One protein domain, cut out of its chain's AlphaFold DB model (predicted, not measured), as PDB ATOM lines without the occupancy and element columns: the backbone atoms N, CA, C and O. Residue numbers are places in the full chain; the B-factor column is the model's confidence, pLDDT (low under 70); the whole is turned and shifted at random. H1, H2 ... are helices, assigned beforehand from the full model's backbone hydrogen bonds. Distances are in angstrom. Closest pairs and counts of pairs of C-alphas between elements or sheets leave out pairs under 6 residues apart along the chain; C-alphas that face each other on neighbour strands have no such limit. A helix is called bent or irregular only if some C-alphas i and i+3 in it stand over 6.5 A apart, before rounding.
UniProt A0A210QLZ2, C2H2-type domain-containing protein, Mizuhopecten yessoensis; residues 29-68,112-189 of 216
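Overview. This is residues 29 to 68 and 112 to 189 of the 216 residues of the protein "C2H2-type domain-containing protein" of Mizuhopecten yessoensis (UniProt A0A210QLZ2). Three longer helices, H1, H5 and H6, make the frame of this domain: H6 runs back along part of H1, and H5 makes a splayed helical hairpin with H6, while residues 51 to 68 after H1 are a long stretch with no named element. The short helices H2 and H3 pack on the first half of H1, and residues 138 to 146, with the short H4 in them, stick out at one end. The printed part has 118 residues with six named helices, H1 to H6 in that order, and no named strand; the class is all helix. The whole is compact, with a radius of gyration of the C-alphas of 14.9 A and spans of 46 by 34 by 23 A.

Arrangement. Begin with H1, residues 30 to 50, the hub, which touches three other helices. Its residues 30 to 37 alone touch H2, residues 119 to 122; the closest C-alphas are those of Ser 33 and Ala 120, 4.4 A apart. Its residues 32 to 36 alone touch H3, residues 128 to 131, closest at the C-alphas of Ile 35 and Cys 128, 6.2 A apart. Its residues 43 to 48 alone touch H6, residues 171 to 184, closest at the C-alphas of Arg 43 and Ser 184, 6.1 A apart. H1 and H6 run opposite ways at a shallow tilt of 34 degrees, only just short of steep. H5, residues 147 to 163, is apart from H1, but its residues 158 to 161 touch residues 178 to 182 of H6. In this hairpin the closest C-alphas are those of Leu 161 and Tyr 178, 7.1 A apart, and the helices run opposite ways at a steep tilt of 45 degrees. H4, residues 139 to 143, touches no helix and stands free. Every O i to N i+4 pair is within hydrogen-bond range in H4 and H6, against 13 of 17 in H1 and 12 of 13 in H5; H2 and H3 are too short for such a pair.

Along the chain. Find C-alpha 30 at (15.160, 47.052, -3.885); from there H1 runs 29.2 A to C-alpha 50 at (5.356, 27.413, -23.094). It has a kink of 33 degrees near residue 40 and is only just irregular, with C-alphas 42 and 45 at 6.6 A. Further on, H5 is 24.7 A long and H6 20.1 A, ending at C-alpha 184 at (8.336, 42.074, -24.461).

Size, cuts and confidence. Look at Phe 139 and Gly 168 for the two C-alphas farthest apart, 46.8 A. Residues 69 to 111 are not printed, and C-alphas 68 and 112 are 9.9 A apart across this cut, which lies in the link from H1 to H2. Of the links printed whole, H2 to H3 and H4 to H5 are tight, and H3 to H4 and H5 to H6 are short. The mean pLDDT of the printed part is 95.3, and no printed residue is under 70.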
ATOM      1  N   SER A  29      19.080  49.010  -5.656       95.25
ATOM      2  CA  SER A  29      17.770  49.539  -5.276       95.25
ATOM      3  C   SER A  29      16.730  48.415  -5.241       95.25
ATOM      4  O   SER A  29      16.366  47.865  -6.282       95.25
ATOM      5  N   LYS A  30      16.210  48.080  -4.051       94.88
ATOM      6  CA  LYS A  30      15.160  47.052  -3.885       94.88
ATOM      7  C   LYS A  30      13.875  47.383  -4.635       94.88
ATOM      8  O   LYS A  30      13.295  46.513  -5.279       94.88
ATOM      9  N   SER A  31      13.424  48.637  -4.561       94.62
ATOM     10  CA  SER A  31      12.178  49.072  -5.204       94.62
ATOM     11  C   SER A  31      12.256  48.956  -6.724       94.62
ATOM     12  O   SER A  31      11.326  48.437  -7.338       94.62
ATOM     13  N   LEU A  32      13.380  49.367  -7.317       96.50
ATOM     14  CA  LEU A  32      13.648  49.220  -8.747       96.50
ATOM     15  C   LEU A  32      13.818  47.749  -9.145       96.50
ATOM     16  O   LEU A  32      13.181  47.292 -10.092       96.50
ATOM     17  N   SER A  33      14.571  46.976  -8.360       97.44
ATOM     18  CA  SER A  33      14.735  45.532  -8.577       97.44
ATOM     19  C   SER A  33      13.395  44.795  -8.592       97.44
ATOM     20  O   SER A  33      13.192  43.894  -9.402       97.44
ATOM     21  N   ARG A  34      12.437  45.211  -7.754       96.94
ATOM     22  CA  ARG A  34      11.081  44.647  -7.728       96.94
ATOM     23  C   ARG A  34      10.289  44.929  -9.004       96.94
ATOM     24  O   ARG A  34       9.537  44.058  -9.432       96.94
ATOM     25  N   ILE A  35      10.476  46.092  -9.634       96.94
ATOM     26  CA  ILE A  35       9.851  46.410 -10.929       96.94
ATOM     27  C   ILE A  35      10.395  45.476 -12.014       96.94
ATOM     28  O   ILE A  35       9.613  44.862 -12.739       96.94
ATOM     29  N   VAL A  36      11.718  45.311 -12.089       98.12
ATOM     30  CA  VAL A  36      12.354  44.383 -13.039       98.12
ATOM     31  C   VAL A  36      11.897  42.949 -12.786       98.12
ATOM     32  O   VAL A  36      11.456  42.280 -13.715       98.12
ATOM     33  N   ARG A  37      11.898  42.495 -11.527       97.81
ATOM     34  CA  ARG A  37      11.426  41.158 -11.138       97.81
ATOM     35  C   ARG A  37       9.989  40.904 -11.578       97.81
ATOM     36  O   ARG A  37       9.699  39.830 -12.099       97.81
ATOM     37  N   GLN A  38       9.104  41.885 -11.401       96.19
ATOM     38  CA  GLN A  38       7.718  41.771 -11.845       96.19
ATOM     39  C   GLN A  38       7.634  41.619 -13.366       96.19
ATOM     40  O   GLN A  38       6.926  40.742 -13.849       96.19
ATOM     41  N   GLN A  39       8.405  42.403 -14.124       96.12
ATOM     42  CA  GLN A  39       8.442  42.278 -15.582       96.12
ATOM     43  C   GLN A  39       9.023  40.939 -16.045       96.12
ATOM     44  O   GLN A  39       8.451  40.317 -16.936       96.12
ATOM     45  N   VAL A  40      10.097  40.449 -15.417       97.44
ATOM     46  CA  VAL A  40      10.641  39.106 -15.677       97.44
ATOM     47  C   VAL A  40       9.555  38.051 -15.457       97.44
ATOM     48  O   VAL A  40       9.300  37.233 -16.341       97.44
ATOM     49  N   LYS A  41       8.866  38.114 -14.313       96.62
ATOM     50  CA  LYS A  41       7.820  37.160 -13.935       96.62
ATOM     51  C   LYS A  41       6.608  37.190 -14.864       96.62
ATOM     52  O   LYS A  41       6.104  36.136 -15.223       96.62
ATOM     53  N   GLU A  42       6.121  38.373 -15.224       94.56
ATOM     54  CA  GLU A  42       4.870  38.523 -15.976       94.56
ATOM     55  C   GLU A  42       5.053  38.483 -17.492       94.56
ATOM     56  O   GLU A  42       4.121  38.113 -18.200       94.56
ATOM     57  N   ARG A  43       6.219  38.895 -18.005       93.44
ATOM     58  CA  ARG A  43       6.430  39.103 -19.446       93.44
ATOM     59  C   ARG A  43       7.473  38.194 -20.069       93.44
ATOM     60  O   ARG A  43       7.461  38.048 -21.285       93.44
ATOM     61  N   LEU A  44       8.392  37.628 -19.282       95.50
ATOM     62  CA  LEU A  44       9.467  36.786 -19.816       95.50
ATOM     63  C   LEU A  44       9.245  35.318 -19.481       95.50
ATOM     64  O   LEU A  44       9.172  34.505 -20.397       95.50
ATOM     65  N   LEU A  45       9.087  34.977 -18.197       96.62
ATOM     66  CA  LEU A  45       8.951  33.584 -17.748       96.62
ATOM     67  C   LEU A  45       7.826  32.789 -18.439       96.62
ATOM     68  O   LEU A  45       8.106  31.647 -18.810       96.62
ATOM     69  N   PRO A  46       6.625  33.346 -18.720       96.12
ATOM     70  CA  PRO A  46       5.563  32.590 -19.388       96.12
ATOM     71  C   PRO A  46       5.978  32.032 -20.755       96.12
ATOM     72  O   PRO A  46       5.554  30.944 -21.134       96.12
ATOM     73  N   HIS A  47       6.860  32.735 -21.474       95.06
ATOM     74  CA  HIS A  47       7.365  32.259 -22.760       95.06
ATOM     75  C   HIS A  47       8.314  31.067 -22.606       95.06
ATOM     76  O   HIS A  47       8.319  30.197 -23.463       95.06
ATOM     77  N   TYR A  48       9.076  30.955 -21.513       96.38
ATOM     78  CA  TYR A  48       9.906  29.767 -21.259       96.38
ATOM     79  C   TYR A  48       9.051  28.558 -20.872       96.38
ATOM     80  O   TYR A  48       9.324  27.441 -21.316       96.38
ATOM     81  N   GLU A  49       8.001  28.783 -20.078       94.75
ATOM     82  CA  GLU A  49       7.065  27.739 -19.651       94.75
ATOM     83  C   GLU A  49       6.337  27.098 -20.838       94.75
ATOM     84  O   GLU A  49       6.171  25.876 -20.864       94.75
ATOM     85  N   GLU A  50       5.974  27.892 -21.851       92.56
ATOM     86  CA  GLU A  50       5.356  27.413 -23.094       92.56
ATOM     87  C   GLU A  50       6.235  26.381 -23.821       92.56
ATOM     88  O   GLU A  50       5.753  25.319 -24.223       92.56
ATOM     89  N   PHE A  51       7.546  26.629 -23.890       93.19
ATOM     90  CA  PHE A  51       8.523  25.685 -24.447       93.19
ATOM     91  C   PHE A  51       8.984  24.611 -23.446       93.19
ATOM     92  O   PHE A  51       9.846  23.797 -23.775       93.19
ATOM     93  N   LYS A  52       8.429  24.578 -22.224       95.44
ATOM     94  CA  LYS A  52       8.858  23.702 -21.113       95.44
ATOM     95  C   LYS A  52      10.348  23.841 -20.780       95.44
ATOM     96  O   LYS A  52      10.992  22.877 -20.363       95.44
ATOM     97  N   MET A  53      10.882  25.042 -20.964       96.12
ATOM     98  CA  MET A  53      12.262  25.393 -20.663       96.12
ATOM     99  C   MET A  53      12.342  26.206 -19.373       96.12
ATOM    100  O   MET A  53      11.353  26.741 -18.875       96.12
ATOM    101  N   LYS A  54      13.555  26.309 -18.832       95.88
ATOM    102  CA  LYS A  54      13.889  27.274 -17.782       95.88
ATOM    103  C   LYS A  54      14.747  28.377 -18.382       95.88
ATOM    104  O   LYS A  54      15.503  28.126 -19.318       95.88
ATOM    105  N   MET A  55      14.643  29.577 -17.822       96.25
ATOM    106  CA  MET A  55      15.587  30.644 -18.134       96.25
ATOM    107  C   MET A  55      16.993  30.205 -17.686       96.25
ATOM    108  O   MET A  55      17.130  29.752 -16.547       96.25
ATOM    109  N   PRO A  56      18.014  30.268 -18.558       95.94
ATOM    110  CA  PRO A  56      19.349  29.790 -18.218       95.94
ATOM    111  C   PRO A  56      20.026  30.729 -17.214       95.94
ATOM    112  O   PRO A  56      19.806  31.937 -17.244       95.94
ATOM    113  N   ASP A  57      20.910  30.202 -16.363       93.38
ATOM    114  CA  ASP A  57      21.656  31.017 -15.389       93.38
ATOM    115  C   ASP A  57      22.697  31.942 -16.055       93.38
ATOM    116  O   ASP A  57      23.187  32.882 -15.434       93.38
ATOM    117  N   SER A  58      23.000  31.746 -17.344       94.81
ATOM    118  CA  SER A  58      23.736  32.730 -18.149       94.81
ATOM    119  C   SER A  58      22.948  34.027 -18.343       94.81
ATOM    120  O   SER A  58      23.551  35.091 -18.437       94.81
ATOM    121  N   CYS A  59      21.612  33.965 -18.337       97.31
ATOM    122  CA  CYS A  59      20.746  35.127 -18.492       97.31
ATOM    123  C   CYS A  59      20.896  36.066 -17.289       97.31
ATOM    124  O   CYS A  59      20.615  35.647 -16.162       97.31
ATOM    125  N   PRO A  60      21.261  37.344 -17.480       96.75
ATOM    126  CA  PRO A  60      21.324  38.308 -16.380       96.75
ATOM    127  C   PRO A  60      19.984  38.539 -15.669       96.75
ATOM    128  O   PRO A  60      19.959  38.897 -14.496       96.75
ATOM    129  N   LEU A  61      18.872  38.286 -16.366       97.06
ATOM    130  CA  LEU A  61      17.508  38.408 -15.847       97.06
ATOM    131  C   LEU A  61      16.958  37.093 -15.256       97.06
ATOM    132  O   LEU A  61      15.755  36.999 -15.005       97.06
ATOM    133  N   SER A  62      17.806  36.073 -15.055       96.56
ATOM    134  CA  SER A  62      17.405  34.824 -14.395       96.56
ATOM    135  C   SER A  62      17.019  35.081 -12.932       96.56
ATOM    136  O   SER A  62      17.840  35.633 -12.195       96.56
ATOM    137  N   PRO A  63      15.831  34.631 -12.462       95.31
ATOM    138  CA  PRO A  63      15.387  34.825 -11.076       95.31
ATOM    139  C   PRO A  63      16.395  34.371 -10.016       95.31
ATOM    140  O   PRO A  63      16.482  34.978  -8.954       95.31
ATOM    141  N   ASN A  64      17.194  33.342 -10.314       93.44
ATOM    142  CA  ASN A  64      18.207  32.818  -9.393       93.44
ATOM    143  C   ASN A  64      19.389  33.773  -9.177       93.44
ATOM    144  O   ASN A  64      20.171  33.582  -8.248       93.44
ATOM    145  N   ARG A  65      19.552  34.774 -10.045       95.56
ATOM    146  CA  ARG A  65      20.648  35.742  -9.978       95.56
ATOM    147  C   ARG A  65      20.276  37.005  -9.230       95.56
ATOM    148  O   ARG A  65      21.170  37.745  -8.843       95.56
ATOM    149  N   ASP A  66      18.994  37.270  -9.026       96.25
ATOM    150  CA  ASP A  66      18.546  38.473  -8.338       96.25
ATOM    151  C   ASP A  66      19.029  38.503  -6.883       96.25
ATOM    152  O   ASP A  66      18.667  37.659  -6.059       96.25
ATOM    153  N   VAL A  67      19.810  39.534  -6.561       95.81
ATOM    154  CA  VAL A  67      20.398  39.768  -5.235       95.81
ATOM    155  C   VAL A  67      19.379  39.741  -4.090       95.81
ATOM    156  O   VAL A  67      19.710  39.319  -2.980       95.81
ATOM    157  N   TYR A  68      18.131  40.143  -4.348       96.44
ATOM    158  CA  TYR A  68      17.072  40.206  -3.340       96.44
ATOM    159  C   TYR A  68      16.059  39.060  -3.419       96.44
ATOM    160  O   TYR A  68      15.103  39.064  -2.641       96.44
ATOM    161  N   GLU A 112      24.769  36.041  -2.371       85.31
ATOM    162  CA  GLU A 112      26.188  36.369  -2.486       85.31
ATOM    163  C   GLU A 112      26.830  35.505  -3.576       85.31
ATOM    164  O   GLU A 112      26.491  34.331  -3.738       85.31
ATOM    165  N   GLY A 113      27.785  36.080  -4.308       84.81
ATOM    166  CA  GLY A 113      28.568  35.375  -5.320       84.81
ATOM    167  C   GLY A 113      28.773  36.182  -6.598       84.81
ATOM    168  O   GLY A 113      28.111  37.187  -6.842       84.81
ATOM    169  N   GLU A 114      29.693  35.714  -7.441       83.50
ATOM    170  CA  GLU A 114      30.049  36.372  -8.711       83.50
ATOM    171  C   GLU A 114      28.890  36.404  -9.720       83.50
ATOM    172  O   GLU A 114      28.842  37.263 -10.595       83.50
ATOM    173  N   ASN A 115      27.924  35.492  -9.578       85.94
ATOM    174  CA  ASN A 115      26.768  35.391 -10.468       85.94
ATOM    175  C   ASN A 115      25.551  36.192  -9.988       85.94
ATOM    176  O   ASN A 115      24.537  36.218 -10.689       85.94
ATOM    177  N   THR A 116      25.637  36.839  -8.824       94.06
ATOM    178  CA  THR A 116      24.567  37.674  -8.282       94.06
ATOM    179  C   THR A 116      24.493  39.007  -9.021       94.06
ATOM    180  O   THR A 116      25.501  39.657  -9.281       94.06
ATOM    181  N   ILE A 117      23.275  39.425  -9.346       95.75
ATOM    182  CA  ILE A 117      22.964  40.588 -10.162       95.75
ATOM    183  C   ILE A 117      22.014  41.513  -9.405       95.75
ATOM    184  O   ILE A 117      21.007  41.084  -8.832       95.75
ATOM    185  N   CYS A 118      22.307  42.810  -9.451       96.56
ATOM    186  CA  CYS A 118      21.346  43.821  -9.061       96.56
ATOM    187  C   CYS A 118      20.364  44.071 -10.207       96.56
ATOM    188  O   CYS A 118      20.704  44.655 -11.230       96.56
ATOM    189  N   TYR A 119      19.110  43.671 -10.028       97.56
ATOM    190  CA  TYR A 119      18.077  43.891 -11.039       97.56
ATOM    191  C   TYR A 119      17.832  45.371 -11.354       97.56
ATOM    192  O   TYR A 119      17.482  45.695 -12.486       97.56
ATOM    193  N   ALA A 120      18.053  46.277 -10.399       97.25
ATOM    194  CA  ALA A 120      17.936  47.713 -10.652       97.25
ATOM    195  C   ALA A 120      18.889  48.223 -11.750       97.25
ATOM    196  O   ALA A 120      18.568  49.225 -12.386       97.25
ATOM    197  N   ASP A 121      19.995  47.523 -12.021       96.88
ATOM    198  CA  ASP A 121      20.958  47.894 -13.069       96.88
ATOM    199  C   ASP A 121      20.390  47.710 -14.491       96.88
ATOM    200  O   ASP A 121      20.969  48.189 -15.462       96.88
ATOM    201  N   TYR A 122      19.235  47.049 -14.620       97.62
ATOM    202  CA  TYR A 122      18.533  46.799 -15.886       97.62
ATOM    203  C   TYR A 122      17.275  47.660 -16.039       97.62
ATOM    204  O   TYR A 122      16.414  47.379 -16.880       97.62
ATOM    205  N   CYS A 123      17.108  48.684 -15.200       96.69
ATOM    206  CA  CYS A 123      15.899  49.501 -15.213       96.69
ATOM    207  C   CYS A 123      15.753  50.397 -16.439       96.69
ATOM    208  O   CYS A 123      14.629  50.733 -16.795       96.69
ATOM    209  N   ASP A 124      16.844  50.769 -17.088       95.44
ATOM    210  CA  ASP A 124      16.822  51.497 -18.356       95.44
ATOM    211  C   ASP A 124      16.317  50.609 -19.505       95.44
ATOM    212  O   ASP A 124      15.401  50.984 -20.233       95.44
ATOM    213  N   ILE A 125      16.818  49.376 -19.597       97.00
ATOM    214  CA  ILE A 125      16.394  48.372 -20.584       97.00
ATOM    215  C   ILE A 125      14.942  47.956 -20.354       97.00
ATOM    216  O   ILE A 125      14.163  47.815 -21.294       97.00
ATOM    217  N   THR A 126      14.559  47.771 -19.093       95.75
ATOM    218  CA  THR A 126      13.191  47.380 -18.727       95.75
ATOM    219  C   THR A 126      12.265  48.575 -18.504       95.75
ATOM    220  O   THR A 126      11.092  48.378 -18.185       95.75
ATOM    221  N   ARG A 127      12.745  49.809 -18.707       95.56
ATOM    222  CA  ARG A 127      11.957  51.051 -18.646       95.56
ATOM    223  C   ARG A 127      11.192  51.196 -17.325       95.56
ATOM    224  O   ARG A 127       9.984  51.439 -17.314       95.56
ATOM    225  N   CYS A 128      11.866  50.971 -16.194       95.75
ATOM    226  CA  CYS A 128      11.243  50.972 -14.865       95.75
ATOM    227  C   CYS A 128      10.489  52.270 -14.566       95.75
ATOM    228  O   CYS A 128       9.414  52.226 -13.968       95.75
ATOM    229  N   ASP A 129      11.037  53.412 -14.973       92.69
ATOM    230  CA  ASP A 129      10.451  54.745 -14.821       92.69
ATOM    231  C   ASP A 129       9.096  54.864 -15.536       92.69
ATOM    232  O   ASP A 129       8.139  55.398 -14.968       92.69
ATOM    233  N   ILE A 130       8.987  54.285 -16.735       93.44
ATOM    234  CA  ILE A 130       7.757  54.279 -17.531       93.44
ATOM    235  C   ILE A 130       6.774  53.225 -17.019       93.44
ATOM    236  O   ILE A 130       5.598  53.513 -16.793       93.44
ATOM    237  N   VAL A 131       7.238  51.991 -16.804       92.06
ATOM    238  CA  VAL A 131       6.379  50.852 -16.433       92.06
ATOM    239  C   VAL A 131       5.780  51.019 -15.038       92.06
ATOM    240  O   VAL A 131       4.632  50.637 -14.820       92.06
ATOM    241  N   SER A 132       6.515  51.623 -14.103       91.38
ATOM    242  CA  SER A 132       5.990  51.937 -12.768       91.38
ATOM    243  C   SER A 132       5.067  53.158 -12.735       91.38
ATOM    244  O   SER A 132       4.435  53.408 -11.709       91.38
ATOM    245  N   GLY A 133       4.988  53.926 -13.828       89.06
ATOM    246  CA  GLY A 133       4.255  55.188 -13.880       89.06
ATOM    247  C   GLY A 133       4.898  56.316 -13.068       89.06
ATOM    248  O   GLY A 133       4.233  57.314 -12.802       89.06
ATOM    249  N   GLN A 134       6.164  56.166 -12.660       87.00
ATOM    250  CA  GLN A 134       6.919  57.226 -11.984       87.00
ATOM    251  C   GLN A 134       7.188  58.412 -12.913       87.00
ATOM    252  O   GLN A 134       7.176  59.554 -12.456       87.00
ATOM    253  N   LYS A 135       7.412  58.146 -14.205       86.94
ATOM    254  CA  LYS A 135       7.643  59.166 -15.223       86.94
ATOM    255  C   LYS A 135       6.464  59.227 -16.190       86.94
ATOM    256  O   LYS A 135       6.111  58.242 -16.833       86.94
ATOM    257  N   THR A 136       5.880  60.414 -16.313       87.25
ATOM    258  CA  THR A 136       5.000  60.777 -17.427       87.25
ATOM    259  C   THR A 136       5.805  61.667 -18.368       87.25
ATOM    260  O   THR A 136       6.225  62.731 -17.907       87.25
ATOM    261  N   PRO A 137       6.053  61.262 -19.626       88.38
ATOM    262  CA  PRO A 137       6.873  62.048 -20.542       88.38
ATOM    263  C   PRO A 137       6.250  63.423 -20.767       88.38
ATOM    264  O   PRO A 137       5.047  63.529 -21.026       88.38
ATOM    265  N   ASP A 138       7.065  64.465 -20.690       90.38
ATOM    266  CA  ASP A 138       6.668  65.776 -21.182       90.38
ATOM    267  C   ASP A 138       7.059  65.966 -22.658       90.38
ATOM    268  O   ASP A 138       7.538  65.059 -23.346       90.38
ATOM    269  N   PHE A 139       6.792  67.157 -23.189       92.75
ATOM    270  CA  PHE A 139       7.123  67.483 -24.574       92.75
ATOM    271  C   PHE A 139       8.628  67.380 -24.868       92.75
ATOM    272  O   PHE A 139       9.007  66.973 -25.969       92.75
ATOM    273  N   TRP A 140       9.482  67.751 -23.912       92.31
ATOM    274  CA  TRP A 140      10.930  67.760 -24.085       92.31
ATOM    275  C   TRP A 140      11.500  66.350 -24.038       92.31
ATOM    276  O   TRP A 140      12.337  66.032 -24.873       92.31
ATOM    277  N   ASP A 141      10.991  65.493 -23.153       91.62
ATOM    278  CA  ASP A 141      11.349  64.070 -23.104       91.62
ATOM    279  C   ASP A 141      11.189  63.378 -24.469       91.62
ATOM    280  O   ASP A 141      12.020  62.557 -24.861       91.62
ATOM    281  N   ILE A 142      10.119  63.716 -25.196       90.88
ATOM    282  CA  ILE A 142       9.818  63.145 -26.515       90.88
ATOM    283  C   ILE A 142      10.630  63.848 -27.608       90.88
ATOM    284  O   ILE A 142      11.191  63.189 -28.479       90.88
ATOM    285  N   SER A 143      10.704  65.182 -27.572       92.88
ATOM    286  CA  SER A 143      11.320  65.975 -28.647       92.88
ATOM    287  C   SER A 143      12.848  65.947 -28.630       92.88
ATOM    288  O   SER A 143      13.464  66.130 -29.675       92.88
ATOM    289  N   LEU A 144      13.459  65.752 -27.459       95.31
ATOM    290  CA  LEU A 144      14.910  65.663 -27.282       95.31
ATOM    291  C   LEU A 144      15.416  64.216 -27.290       95.31
ATOM    292  O   LEU A 144      16.597  63.993 -27.038       95.31
ATOM    293  N   CYS A 145      14.549  63.236 -27.557       95.88
ATOM    294  CA  CYS A 145      14.975  61.850 -27.663       95.88
ATOM    295  C   CYS A 145      15.946  61.667 -28.838       95.88
ATOM    296  O   CYS A 145      15.661  62.087 -29.962       95.88
ATOM    297  N   LEU A 146      17.085  61.028 -28.566       97.19
ATOM    298  CA  LEU A 146      18.117  60.733 -29.553       97.19
ATOM    299  C   LEU A 146      18.006  59.274 -29.999       97.19
ATOM    300  O   LEU A 146      18.035  58.354 -29.182       97.19
ATOM    301  N   GLU A 147      17.888  59.059 -31.309       97.00
ATOM    302  CA  GLU A 147      17.772  57.705 -31.872       97.00
ATOM    303  C   GLU A 147      19.067  56.897 -31.699       97.00
ATOM    304  O   GLU A 147      19.004  55.678 -31.544       97.00
ATOM    305  N   ASP A 148      20.227  57.558 -31.671       98.12
ATOM    306  CA  ASP A 148      21.518  56.900 -31.440       98.12
ATOM    307  C   ASP A 148      21.587  56.314 -30.016       98.12
ATOM    308  O   ASP A 148      21.905  55.134 -29.859       98.12
ATOM    309  N   ASP A 149      21.164  57.072 -28.995       97.06
ATOM    310  CA  ASP A 149      21.086  56.593 -27.604       97.06
ATOM    311  C   ASP A 149      20.121  55.402 -27.472       97.06
ATOM    312  O   ASP A 149      20.393  54.424 -26.771       97.06
ATOM    313  N   MET A 150      18.976  55.458 -28.166       97.50
ATOM    314  CA  MET A 150      18.013  54.351 -28.186       97.50
ATOM    315  C   MET A 150      18.570  53.118 -28.897       97.50
ATOM    316  O   MET A 150      18.301  51.994 -28.470       97.50
ATOM    317  N   THR A 151      19.358  53.316 -29.953       98.31
ATOM    318  CA  THR A 151      20.022  52.236 -30.688       98.31
ATOM    319  C   THR A 151      21.041  51.532 -29.798       98.31
ATOM    320  O   THR A 151      20.958  50.314 -29.657       98.31
ATOM    321  N   GLU A 152      21.911  52.273 -29.107       98.25
ATOM    322  CA  GLU A 152      22.870  51.704 -28.150       98.25
ATOM    323  C   GLU A 152      22.154  50.930 -27.028       98.25
ATOM    324  O   GLU A 152      22.501  49.789 -26.699       98.25
ATOM    325  N   LEU A 153      21.094  51.519 -26.463       98.19
ATOM    326  CA  LEU A 153      20.304  50.885 -25.412       98.19
ATOM    327  C   LEU A 153      19.646  49.583 -25.897       98.19
ATOM    328  O   LEU A 153      19.598  48.591 -25.161       98.19
ATOM    329  N   LYS A 154      19.156  49.575 -27.139       98.56
ATOM    330  CA  LYS A 154      18.543  48.409 -27.770       98.56
ATOM    331  C   LYS A 154      19.558  47.310 -28.072       98.56
ATOM    332  O   LYS A 154      19.272  46.158 -27.760       98.56
ATOM    333  N   GLU A 155      20.733  47.642 -28.596       98.56
ATOM    334  CA  GLU A 155      21.812  46.672 -28.828       98.56
ATOM    335  C   GLU A 155      22.241  45.999 -27.519       98.56
ATOM    336  O   GLU A 155      22.384  44.774 -27.455       98.56
ATOM    337  N   ARG A 156      22.346  46.767 -26.425       98.50
ATOM    338  CA  ARG A 156      22.608  46.195 -25.098       98.50
ATOM    339  C   ARG A 156      21.490  45.254 -24.640       98.50
ATOM    340  O   ARG A 156      21.779  44.210 -24.057       98.50
ATOM    341  N   CYS A 157      20.227  45.593 -24.901       98.69
ATOM    342  CA  CYS A 157      19.090  44.715 -24.613       98.69
ATOM    343  C   CYS A 157      19.166  43.399 -25.400       98.69
ATOM    344  O   CYS A 157      18.990  42.326 -24.825       98.69
ATOM    345  N   GLU A 158      19.475  43.466 -26.692       98.50
ATOM    346  CA  GLU A 158      19.608  42.290 -27.557       98.50
ATOM    347  C   GLU A 158      20.753  41.377 -27.084       98.50
ATOM    348  O   GLU A 158      20.542  40.176 -26.913       98.50
ATOM    349  N   GLY A 159      21.897  41.947 -26.691       98.31
ATOM    350  CA  GLY A 159      23.003  41.185 -26.098       98.31
ATOM    351  C   GLY A 159      22.672  40.511 -24.754       98.31
ATOM    352  O   GLY A 159      23.288  39.502 -24.392       98.31
ATOM    353  N   ILE A 160      21.691  41.021 -24.002       98.00
ATOM    354  CA  ILE A 160      21.137  40.314 -22.834       98.00
ATOM    355  C   ILE A 160      20.286  39.137 -23.296       98.00
ATOM    356  O   ILE A 160      20.447  38.039 -22.766       98.00
ATOM    357  N   LEU A 161      19.390  39.344 -24.266       97.81
ATOM    358  CA  LEU A 161      18.501  38.287 -24.754       97.81
ATOM    359  C   LEU A 161      19.269  37.110 -25.359       97.81
ATOM    360  O   LEU A 161      18.858  35.966 -25.155       97.81
ATOM    361  N   ASP A 162      20.404  37.365 -26.006       97.62
ATOM    362  CA  ASP A 162      21.297  36.321 -26.514       97.62
ATOM    363  C   ASP A 162      21.789  35.384 -25.399       97.62
ATOM    364  O   ASP A 162      21.796  34.162 -25.558       97.62
ATOM    365  N   GLN A 163      22.116  35.933 -24.225       97.38
ATOM    366  CA  GLN A 163      22.523  35.152 -23.048       97.38
ATOM    367  C   GLN A 163      21.358  34.407 -22.388       97.38
ATOM    368  O   GLN A 163      21.577  33.535 -21.542       97.38
ATOM    369  N   CYS A 164      20.122  34.748 -22.753       97.31
ATOM    370  CA  CYS A 164      18.909  34.164 -22.203       97.31
ATOM    371  C   CYS A 164      18.350  33.011 -23.044       97.31
ATOM    372  O   CYS A 164      17.336  32.421 -22.674       97.31
ATOM    373  N   MET A 165      19.006  32.649 -24.150       97.19
ATOM    374  CA  MET A 165      18.574  31.537 -24.992       97.19
ATOM    375  C   MET A 165      18.923  30.187 -24.347       97.19
ATOM    376  O   MET A 165      20.105  29.896 -24.167       97.19
ATOM    377  N   PRO A 166      17.935  29.334 -24.019       95.88
ATOM    378  CA  PRO A 166      18.212  28.031 -23.438       95.88
ATOM    379  C   PRO A 166      18.770  27.063 -24.487       95.88
ATOM    380  O   PRO A 166      18.472  27.132 -25.689       95.88
ATOM    381  N   ASP A 167      19.558  26.107 -24.012       93.62
ATOM    382  CA  ASP A 167      19.959  24.952 -24.803       93.62
ATOM    383  C   ASP A 167      18.797  23.965 -24.983       93.62
ATOM    384  O   ASP A 167      17.780  24.027 -24.297       93.62
ATOM    385  N   GLY A 168      18.932  23.046 -25.939       93.19
ATOM    386  CA  GLY A 168      17.931  22.002 -26.188       93.19
ATOM    387  C   GLY A 168      16.739  22.413 -27.060       93.19
ATOM    388  O   GLY A 168      15.986  21.538 -27.473       93.19
ATOM    389  N   LEU A 169      16.599  23.696 -27.407       95.69
ATOM    390  CA  LEU A 169      15.628  24.162 -28.403       95.69
ATOM    391  C   LEU A 169      16.141  23.997 -29.839       95.69
ATOM    392  O   LEU A 169      17.319  24.228 -30.135       95.69
ATOM    393  N   THR A 170      15.233  23.668 -30.757       97.00
ATOM    394  CA  THR A 170      15.489  23.730 -32.200       97.00
ATOM    395  C   THR A 170      15.706  25.175 -32.652       97.00
ATOM    396  O   THR A 170      15.278  26.126 -32.001       97.00
ATOM    397  N   ARG A 171      16.326  25.367 -33.824       96.50
ATOM    398  CA  ARG A 171      16.532  26.709 -34.400       96.50
ATOM    399  C   ARG A 171      15.231  27.517 -34.490       96.50
ATOM    400  O   ARG A 171      15.224  28.686 -34.131       96.50
ATOM    401  N   LYS A 172      14.140  26.883 -34.928       97.50
ATOM    402  CA  LYS A 172      12.840  27.547 -35.081       97.50
ATOM    403  C   LYS A 172      12.264  27.984 -33.730       97.50
ATOM    404  O   LYS A 172      11.768  29.098 -33.623       97.50
ATOM    405  N   GLU A 173      12.362  27.134 -32.708       96.94
ATOM    406  CA  GLU A 173      11.913  27.472 -31.350       96.94
ATOM    407  C   GLU A 173      12.763  28.593 -30.742       96.94
ATOM    408  O   GLU A 173      12.212  29.498 -30.128       96.94
ATOM    409  N   LYS A 174      14.087  28.595 -30.967       97.19
ATOM    410  CA  LYS A 174      14.962  29.702 -30.541       97.19
ATOM    411  C   LYS A 174      14.572  31.022 -31.204       97.19
ATOM    412  O   LYS A 174      14.431  32.026 -30.518       97.19
ATOM    413  N   GLU A 175      14.354  31.021 -32.521       97.19
ATOM    414  CA  GLU A 175      13.895  32.205 -33.264       97.19
ATOM    415  C   GLU A 175      12.537  32.716 -32.758       97.19
ATOM    416  O   GLU A 175      12.285  33.921 -32.727       97.19
ATOM    417  N   GLU A 176      11.644  31.806 -32.375       97.56
ATOM    418  CA  GLU A 176      10.323  32.137 -31.855       97.56
ATOM    419  C   GLU A 176      10.375  32.697 -30.432       97.56
ATOM    420  O   GLU A 176       9.840  33.780 -30.191       97.56
ATOM    421  N   LEU A 177      11.099  32.036 -29.525       97.38
ATOM    422  CA  LEU A 177      11.336  32.526 -28.169       97.38
ATOM    423  C   LEU A 177      12.022  33.896 -28.186       97.38
ATOM    424  O   LEU A 177      11.557  34.816 -27.517       97.38
ATOM    425  N   TYR A 178      13.076  34.067 -28.991       97.94
ATOM    426  CA  TYR A 178      13.767  35.350 -29.122       97.94
ATOM    427  C   TYR A 178      12.807  36.462 -29.556       97.94
ATOM    428  O   TYR A 178      12.800  37.538 -28.964       97.94
ATOM    429  N   ARG A 179      11.937  36.194 -30.539       98.00
ATOM    430  CA  ARG A 179      10.933  37.164 -31.001       98.00
ATOM    431  C   ARG A 179       9.975  37.579 -29.885       98.00
ATOM    432  O   ARG A 179       9.651  38.760 -29.791       98.00
ATOM    433  N   TYR A 180       9.533  36.639 -29.048       96.69
ATOM    434  CA  TYR A 180       8.677  36.950 -27.904       96.69
ATOM    435  C   TYR A 180       9.397  37.807 -26.864       96.69
ATOM    436  O   TYR A 180       8.878  38.849 -26.467       96.69
ATOM    437  N   LEU A 181      10.615  37.429 -26.473       96.44
ATOM    438  CA  LEU A 181      11.391  38.193 -25.492       96.44
ATOM    439  C   LEU A 181      11.734  39.598 -26.002       96.44
ATOM    440  O   LEU A 181      11.587  40.577 -25.268       96.44
ATOM    441  N   HIS A 182      12.127  39.707 -27.273       97.69
ATOM    442  CA  HIS A 182      12.395  40.982 -27.935       97.69
ATOM    443  C   HIS A 182      11.151  41.867 -27.952       97.69
ATOM    444  O   HIS A 182      11.214  43.025 -27.539       97.69
ATOM    445  N   GLY A 183      10.000  41.300 -28.325       95.56
ATOM    446  CA  GLY A 183       8.703  41.978 -28.294       95.56
ATOM    447  C   GLY A 183       8.296  42.473 -26.903       95.56
ATOM    448  O   GLY A 183       7.685  43.534 -26.785       95.56
ATOM    449  N   SER A 184       8.664  41.739 -25.850       93.50
ATOM    450  CA  SER A 184       8.336  42.074 -24.461       93.50
ATOM    451  C   SER A 184       9.209  43.179 -23.857       93.50
ATOM    452  O   SER A 184       8.741  43.873 -22.949       93.50
ATOM    453  N   VAL A 185      10.451  43.354 -24.331       93.00
ATOM    454  CA  VAL A 185      11.430  44.289 -23.736       93.00
ATOM    455  C   VAL A 185      12.051  45.211 -24.787       93.00
ATOM    456  O   VAL A 185      11.744  46.402 -24.813       93.00
ATOM    457  N   CYS A 186      12.885  44.675 -25.683       97.25
ATOM    458  CA  CYS A 186      13.730  45.481 -26.570       97.25
ATOM    459  C   CYS A 186      12.950  46.243 -27.652       97.25
ATOM    460  O   CYS A 186      13.410  47.276 -28.133       97.25
ATOM    461  N   HIS A 187      11.755  45.777 -28.030       96.62
ATOM    462  CA  HIS A 187      10.899  46.427 -29.027       96.62
ATOM    463  C   HIS A 187      10.578  47.888 -28.684       96.62
ATOM    464  O   HIS A 187      10.436  48.720 -29.578       96.62
ATOM    465  N   PHE A 188      10.495  48.208 -27.393       96.38
ATOM    466  CA  PHE A 188      10.151  49.547 -26.936       96.38
ATOM    467  C   PHE A 188      11.330  50.522 -26.928       96.38
ATOM    468  O   PHE A 188      11.115  51.712 -26.735       96.38
ATOM    469  N   LEU A 189      12.561  50.059 -27.138       97.06
ATOM    470  CA  LEU A 189      13.772  50.882 -27.066       97.06
ATOM    471  C   LEU A 189      13.984  51.639 -28.386       97.06
ATOM    472  O   LEU A 189      14.879  51.344 -29.170       97.06
TER     473      LEU A 189